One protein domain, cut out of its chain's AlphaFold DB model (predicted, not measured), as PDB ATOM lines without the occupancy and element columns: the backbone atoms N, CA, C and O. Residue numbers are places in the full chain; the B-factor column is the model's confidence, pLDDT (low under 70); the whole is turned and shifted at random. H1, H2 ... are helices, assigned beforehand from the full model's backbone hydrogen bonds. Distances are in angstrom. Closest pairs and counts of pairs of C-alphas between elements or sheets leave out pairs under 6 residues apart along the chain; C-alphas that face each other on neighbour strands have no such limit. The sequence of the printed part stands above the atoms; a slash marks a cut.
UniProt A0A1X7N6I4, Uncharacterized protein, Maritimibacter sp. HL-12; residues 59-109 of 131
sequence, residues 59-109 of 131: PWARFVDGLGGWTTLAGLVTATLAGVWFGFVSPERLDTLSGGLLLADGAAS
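What this domain is: This is residues 59 to 109 of the 131 residues of an uncharacterized protein of Maritimibacter sp. HL-12 (UniProt A0A1X7N6I4). One long helix, H2, forms the middle of a rod, with short helix H1 at one end and, beyond the other, short helix H3 and a tail, residues 99 to 109, with no named element. The printed part has 51 residues and three named helices in the order H1, H2, H3, with no named strand; its class is all helix. It is extended, with a radius of gyration of the C-alphas of 17.2 A and spans of 47 by 19 by 16 A.

Where its parts are: H2, residues 70 to 88, measures 27.1 A from C-alpha 70 at (192.701, 212.936, 214.845) to C-alpha 88 at (206.176, 200.614, 194.775). H1 is residues 59 to 67, 12.7 A; H3 is residues 91 to 98, 10.7 A.

How they stand to each other: H2 and H1 only just touch, with 3 pairs of C-alphas within 8 A, and only at the corner by their link; the closest C-alphas, of Trp 70 and Val 64, are 7.4 A apart. H2 touches H1 with residues 70 to 73 alone. Their lines are about perpendicular, at 80 degrees. H3 is apart from H2 and from H1. Every O i to N i+4 pair is within hydrogen-bond range in H1 and H2, and 3 of 4 in H3.

The domain as a whole: The C-alphas farthest apart, of Pro 59 and Gly 99, are 47.6 A apart. The printed part has no cut, and both links are tight. Residues 90 to 109 have pLDDT under 70.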
ATOM      1  N   PRO A  59     201.405 217.111 226.608       87.31
ATOM      2  CA  PRO A  59     201.831 218.196 225.718       87.31
ATOM      3  C   PRO A  59     201.763 217.801 224.235       87.31
ATOM      4  O   PRO A  59     201.357 218.605 223.402       87.31
ATOM      5  N   TRP A  60     202.058 216.537 223.922       84.25
ATOM      6  CA  TRP A  60     201.943 215.984 222.574       84.25
ATOM      7  C   TRP A  60     200.501 215.926 222.055       84.25
ATOM      8  O   TRP A  60     200.227 216.347 220.937       84.25
ATOM      9  N   ALA A  61     199.557 215.465 222.882       82.50
ATOM     10  CA  ALA A  61     198.145 215.411 222.507       82.50
ATOM     11  C   ALA A  61     197.581 216.818 222.250       82.50
ATOM     12  O   ALA A  61     196.844 217.018 221.295       82.50
ATOM     13  N   ARG A  62     198.015 217.818 223.028       82.50
ATOM     14  CA  ARG A  62     197.652 219.224 222.794       82.50
ATOM     15  C   ARG A  62     198.219 219.799 221.502       82.50
ATOM     16  O   ARG A  62     197.563 220.622 220.877       82.50
ATOM     17  N   PHE A  63     199.423 219.386 221.114       85.44
ATOM     18  CA  PHE A  63     200.010 219.779 219.838       85.44
ATOM     19  C   PHE A  63     199.214 219.200 218.662       85.44
ATOM     20  O   PHE A  63     198.841 219.940 217.757       85.44
ATOM     21  N   VAL A  64     198.877 217.908 218.718       84.31
ATOM     22  CA  VAL A  64     198.040 217.253 217.700       84.31
ATOM     23  C   VAL A  64     196.644 217.880 217.647       84.31
ATOM     24  O   VAL A  64     196.171 218.198 216.560       84.31
ATOM     25  N   ASP A  65     196.015 218.148 218.794       81.81
ATOM     26  CA  ASP A  65     194.733 218.865 218.855       81.81
ATOM     27  C   ASP A  65     194.830 220.270 218.242       81.81
ATOM     28  O   ASP A  65     193.941 220.673 217.496       81.81
ATOM     29  N   GLY A  66     195.932 220.988 218.484       82.56
ATOM     30  CA  GLY A  66     196.193 222.305 217.896       82.56
ATOM     31  C   GLY A  66     196.356 222.291 216.372       82.56
ATOM     32  O   GLY A  66     196.077 223.296 215.725       82.56
ATOM     33  N   LEU A  67     196.758 221.157 215.793       81.75
ATOM     34  CA  LEU A  67     196.864 220.977 214.344       81.75
ATOM     35  C   LEU A  67     195.540 220.538 213.693       81.75
ATOM     36  O   LEU A  67     195.429 220.587 212.470       81.75
ATOM     37  N   GLY A  68     194.531 220.145 214.477       79.50
ATOM     38  CA  GLY A  68     193.249 219.622 213.980       79.50
ATOM     39  C   GLY A  68     192.899 218.219 214.488       79.50
ATOM     40  O   GLY A  68     191.973 217.587 213.977       79.50
ATOM     41  N   GLY A  69     193.631 217.711 215.481       82.94
ATOM     42  CA  GLY A  69     193.329 216.466 216.180       82.94
ATOM     43  C   GLY A  69     193.498 215.229 215.299       82.94
ATOM     44  O   GLY A  69     194.382 215.155 214.441       82.94
ATOM     45  N   TRP A  70     192.626 214.243 215.505       83.06
ATOM     46  CA  TRP A  70     192.701 212.936 214.845       83.06
ATOM     47  C   TRP A  70     192.666 213.010 213.306       83.06
ATOM     48  O   TRP A  70     193.273 212.164 212.650       83.06
ATOM     49  N   THR A  71     192.030 214.034 212.723       87.00
ATOM     50  CA  THR A  71     191.957 214.231 211.266       87.00
ATOM     51  C   THR A  71     193.342 214.432 210.652       87.00
ATOM     52  O   THR A  71     193.636 213.883 209.592       87.00
ATOM     53  N   THR A  72     194.230 215.166 211.329       85.38
ATOM     54  CA  THR A  72     195.609 215.360 210.850       85.38
ATOM     55  C   THR A  72     196.414 214.072 210.886       85.38
ATOM     56  O   THR A  72     197.155 213.778 209.949       85.38
ATOM     57  N   LEU A  73     196.217 213.266 211.930       86.94
ATOM     58  CA  LEU A  73     196.855 211.965 212.075       86.94
ATOM     59  C   LEU A  73     196.380 211.003 210.978       86.94
ATOM     60  O   LEU A  73     197.195 210.327 210.355       86.94
ATOM     61  N   ALA A  74     195.075 210.990 210.697       89.00
ATOM     62  CA  ALA A  74     194.497 210.207 209.610       89.00
ATOM     63  C   ALA A  74     195.054 210.639 208.242       89.00
ATOM     64  O   ALA A  74     195.412 209.789 207.424       89.00
ATOM     65  N   GLY A  75     195.198 211.948 208.015       91.69
ATOM     66  CA  GLY A  75     195.836 212.499 206.820       91.69
ATOM     67  C   GLY A  75     197.298 212.069 206.677       91.69
ATOM     68  O   GLY A  75     197.687 211.592 205.615       91.69
ATOM     69  N   LEU A  76     198.089 212.153 207.753       91.12
ATOM     70  CA  LEU A  76     199.490 211.724 207.773       91.12
ATOM     71  C   LEU A  76     199.627 210.233 207.448       91.12
ATOM     72  O   LEU A  76     200.422 209.859 206.587       91.12
ATOM     73  N   VAL A  77     198.816 209.383 208.082       94.88
ATOM     74  CA  VAL A  77     198.796 207.939 207.800       94.88
ATOM     75  C   VAL A  77     198.436 207.688 206.336       94.88
ATOM     76  O   VAL A  77     199.136 206.947 205.647       94.88
ATOM     77  N   THR A  78     197.410 208.362 205.819       93.94
ATOM     78  CA  THR A  78     196.997 208.224 204.415       93.94
ATOM     79  C   THR A  78     198.103 208.668 203.455       93.94
ATOM     80  O   THR A  78     198.383 207.968 202.487       93.94
ATOM     81  N   ALA A  79     198.784 209.779 203.740       93.25
ATOM     82  CA  ALA A  79     199.899 210.276 202.939       93.25
ATOM     83  C   ALA A  79     201.101 209.319 202.955       93.25
ATOM     84  O   ALA A  79     201.707 209.091 201.913       93.25
ATOM     85  N   THR A  80     201.421 208.708 204.102       94.56
ATOM     86  CA  THR A  80     202.492 207.698 204.177       94.56
ATOM     87  C   THR A  80     202.155 206.443 203.376       94.56
ATOM     88  O   THR A  80     202.994 205.967 202.618       94.56
ATOM     89  N   LEU A  81     200.915 205.951 203.466       95.00
ATOM     90  CA  LEU A  81     200.440 204.825 202.658       95.00
ATOM     91  C   LEU A  81     200.452 205.159 201.165       95.00
ATOM     92  O   LEU A  81     200.897 204.342 200.365       95.00
ATOM     93  N   ALA A  82     200.020 206.366 200.795       91.38
ATOM     94  CA  ALA A  82     200.083 206.846 199.422       91.38
ATOM     95  C   ALA A  82     201.537 206.922 198.930       91.38
ATOM     96  O   ALA A  82     201.836 206.430 197.849       91.38
ATOM     97  N   GLY A  83     202.458 207.457 199.734       87.56
ATOM     98  CA  GLY A  83     203.883 207.514 199.406       87.56
ATOM     99  C   GLY A  83     204.500 206.128 199.202       87.56
ATOM    100  O   GLY A  83     205.202 205.914 198.219       87.56
ATOM    101  N   VAL A  84     204.183 205.165 200.076       89.06
ATOM    102  CA  VAL A  84     204.614 203.764 199.922       89.06
ATOM    103  C   VAL A  84     204.015 203.139 198.662       89.06
ATOM    104  O   VAL A  84     204.726 202.469 197.916       89.06
ATOM    105  N   TRP A  85     202.732 203.383 198.393       88.19
ATOM    106  CA  TRP A  85     202.062 202.907 197.187       88.19
ATOM    107  C   TRP A  85     202.737 203.440 195.923       88.19
ATOM    108  O   TRP A  85     203.095 202.656 195.048       88.19
ATOM    109  N   PHE A  86     202.970 204.754 195.845       79.94
ATOM    110  CA  PHE A  86     203.644 205.377 194.707       79.94
ATOM    111  C   PHE A  86     205.100 204.924 194.572       79.94
ATOM    112  O   PHE A  86     205.537 204.668 193.455       79.94
ATOM    113  N   GLY A  87     205.825 204.745 195.680       80.25
ATOM    114  CA  GLY A  87     207.194 204.222 195.667       80.25
ATOM    115  C   GLY A  87     207.302 202.777 195.169       80.25
ATOM    116  O   GLY A  87     208.352 202.378 194.677       80.25
ATOM    117  N   PHE A  88     206.221 201.995 195.261       77.06
ATOM    118  CA  PHE A  88     206.176 200.614 194.775       77.06
ATOM    119  C   PHE A  88     205.811 200.498 193.282       77.06
ATOM    120  O   PHE A  88     205.999 199.444 192.670       77.06
ATOM    121  N   VAL A  89     205.281 201.555 192.659       73.12
ATOM    122  CA  VAL A  89     204.975 201.547 191.224       73.12
ATOM    123  C   VAL A  89     206.266 201.812 190.443       73.12
ATOM    124  O   VAL A  89     206.772 202.929 190.457       73.12
ATOM    125  N   SER A  90     206.791 200.799 189.736       60.19
ATOM    126  CA  SER A  90     207.917 200.980 188.803       60.19
ATOM    127  C   SER A  90     207.668 202.171 187.857       60.19
ATOM    128  O   SER A  90     206.550 202.278 187.334       60.19
ATOM    129  N   PRO A  91     208.680 203.026 187.586       61.06
ATOM    130  CA  PRO A  91     208.549 204.258 186.791       61.06
ATOM    131  C   PRO A  91     207.858 204.061 185.435       61.06
ATOM    132  O   PRO A  91     207.110 204.922 184.979       61.06
ATOM    133  N   GLU A  92     208.029 202.880 184.840       60.25
ATOM    134  CA  GLU A  92     207.422 202.447 183.577       60.25
ATOM    135  C   GLU A  92     205.885 202.568 183.567       60.25
ATOM    136  O   GLU A  92     205.286 202.916 182.551       60.25
ATOM    137  N   ARG A  93     205.215 202.331 184.707       56.91
ATOM    138  CA  ARG A  93     203.745 202.432 184.799       56.91
ATOM    139  C   ARG A  93     203.258 203.866 185.018       56.91
ATOM    140  O   ARG A  93     202.154 204.197 184.584       56.91
ATOM    141  N   LEU A  94     204.072 204.728 185.629       58.78
ATOM    142  CA  LEU A  94     203.764 206.155 185.799       58.78
ATOM    143  C   LEU A  94     203.874 206.915 184.468       58.78
ATOM    144  O   LEU A  94     203.068 207.810 184.201       58.78
ATOM    145  N   ASP A  95     204.793 206.498 183.597       63.78
ATOM    146  CA  ASP A  95     204.944 207.040 182.245       63.78
ATOM    147  C   ASP A  95     203.688 206.796 181.388       63.78
ATOM    148  O   ASP A  95     203.100 207.728 180.834       63.78
ATOM    149  N   THR A  96     203.165 205.563 181.413       64.38
ATOM    150  CA  THR A  96     201.929 205.213 180.689       64.38
ATOM    151  C   THR A  96     200.672 205.927 181.203       64.38
ATOM    152  O   THR A  96     199.789 206.242 180.408       64.38
ATOM    153  N   LEU A  97     200.573 206.214 182.508       62.31
ATOM    154  CA  LEU A  97     199.411 206.897 183.102       62.31
ATOM    155  C   LEU A  97     199.459 208.421 182.934       62.31
ATOM    156  O   LEU A  97     198.412 209.058 182.836       62.31
ATOM    157  N   SER A  98     200.661 209.000 182.897       66.81
ATOM    158  CA  SER A  98     200.871 210.436 182.677       66.81
ATOM    159  C   SER A  98     200.882 210.836 181.199       66.81
ATOM    160  O   SER A  98     200.964 212.023 180.887       66.81
ATOM    161  N   GLY A  99     200.797 209.858 180.289       64.50
ATOM    162  CA  GLY A  99     200.887 210.084 178.847       64.50
ATOM    163  C   GLY A  99     202.254 210.619 178.413       64.50
ATOM    164  O   GLY A  99     202.313 211.399 177.467       64.50
ATOM    165  N   GLY A 100     203.325 210.267 179.132       63.88
ATOM    166  CA  GLY A 100     204.676 210.785 178.894       63.88
ATOM    167  C   GLY A 100     204.952 212.175 179.480       63.88
ATOM    168  O   GLY A 100     206.092 212.629 179.457       63.88
ATOM    169  N   LEU A 101     203.947 212.866 180.033       65.56
ATOM    170  CA  LEU A 101     204.096 214.257 180.474       65.56
ATOM    171  C   LEU A 101     204.978 214.401 181.726       65.56
ATOM    172  O   LEU A 101     205.654 215.413 181.876       65.56
ATOM    173  N   LEU A 102     204.985 213.403 182.619       61.75
ATOM    174  CA  LEU A 102     205.784 213.453 183.852       61.75
ATOM    175  C   LEU A 102     207.262 213.092 183.640       61.75
ATOM    176  O   LEU A 102     208.097 213.560 184.409       61.75
ATOM    177  N   LEU A 103     207.599 212.284 182.626       60.53
ATOM    178  CA  LEU A 103     208.987 211.900 182.325       60.53
ATOM    179  C   LEU A 103     209.623 212.723 181.193       60.53
ATOM    180  O   LEU A 103     210.847 212.722 181.080       60.53
ATOM    181  N   ALA A 104     208.841 213.472 180.405       57.72
ATOM    182  CA  ALA A 104     209.364 214.357 179.359       57.72
ATOM    183  C   ALA A 104     210.270 215.488 179.892       57.72
ATOM    184  O   ALA A 104     211.109 215.981 179.145       57.72
ATOM    185  N   ASP A 105     210.129 215.871 181.167       56.12
ATOM    186  CA  ASP A 105     210.916 216.944 181.802       56.12
ATOM    187  C   ASP A 105     212.018 216.420 182.751       56.12
ATOM    188  O   ASP A 105     212.946 217.138 183.105       56.12
ATOM    189  N   GLY A 106     211.953 215.144 183.157       53.97
ATOM    190  CA  GLY A 106     212.833 214.567 184.186       53.97
ATOM    191  C   GLY A 106     214.024 213.758 183.665       53.97
ATOM    192  O   GLY A 106     214.844 213.303 184.459       53.97
ATOM    193  N   ALA A 107     214.122 213.552 182.350       50.22
ATOM    194  CA  ALA A 107     215.164 212.739 181.718       50.22
ATOM    195  C   ALA A 107     216.286 213.568 181.068       50.22
ATOM    196  O   ALA A 107     217.029 213.051 180.229       50.22
ATOM    197  N   ALA A 108     216.475 214.826 181.483       47.44
ATOM    198  CA  ALA A 108     217.798 215.437 181.413       47.44
ATOM    199  C   ALA A 108     218.666 214.720 182.451       47.44
ATOM    200  O   ALA A 108     218.805 215.139 183.596       47.44
ATOM    201  N   SER A 109     219.132 213.544 182.039       52.38
ATOM    202  CA  SER A 109     220.196 212.782 182.659       52.38
ATOM    203  C   SER A 109     221.214 213.745 183.262       52.38
ATOM    204  O   SER A 109     221.912 214.465 182.554       52.38
TER     205      SER A 109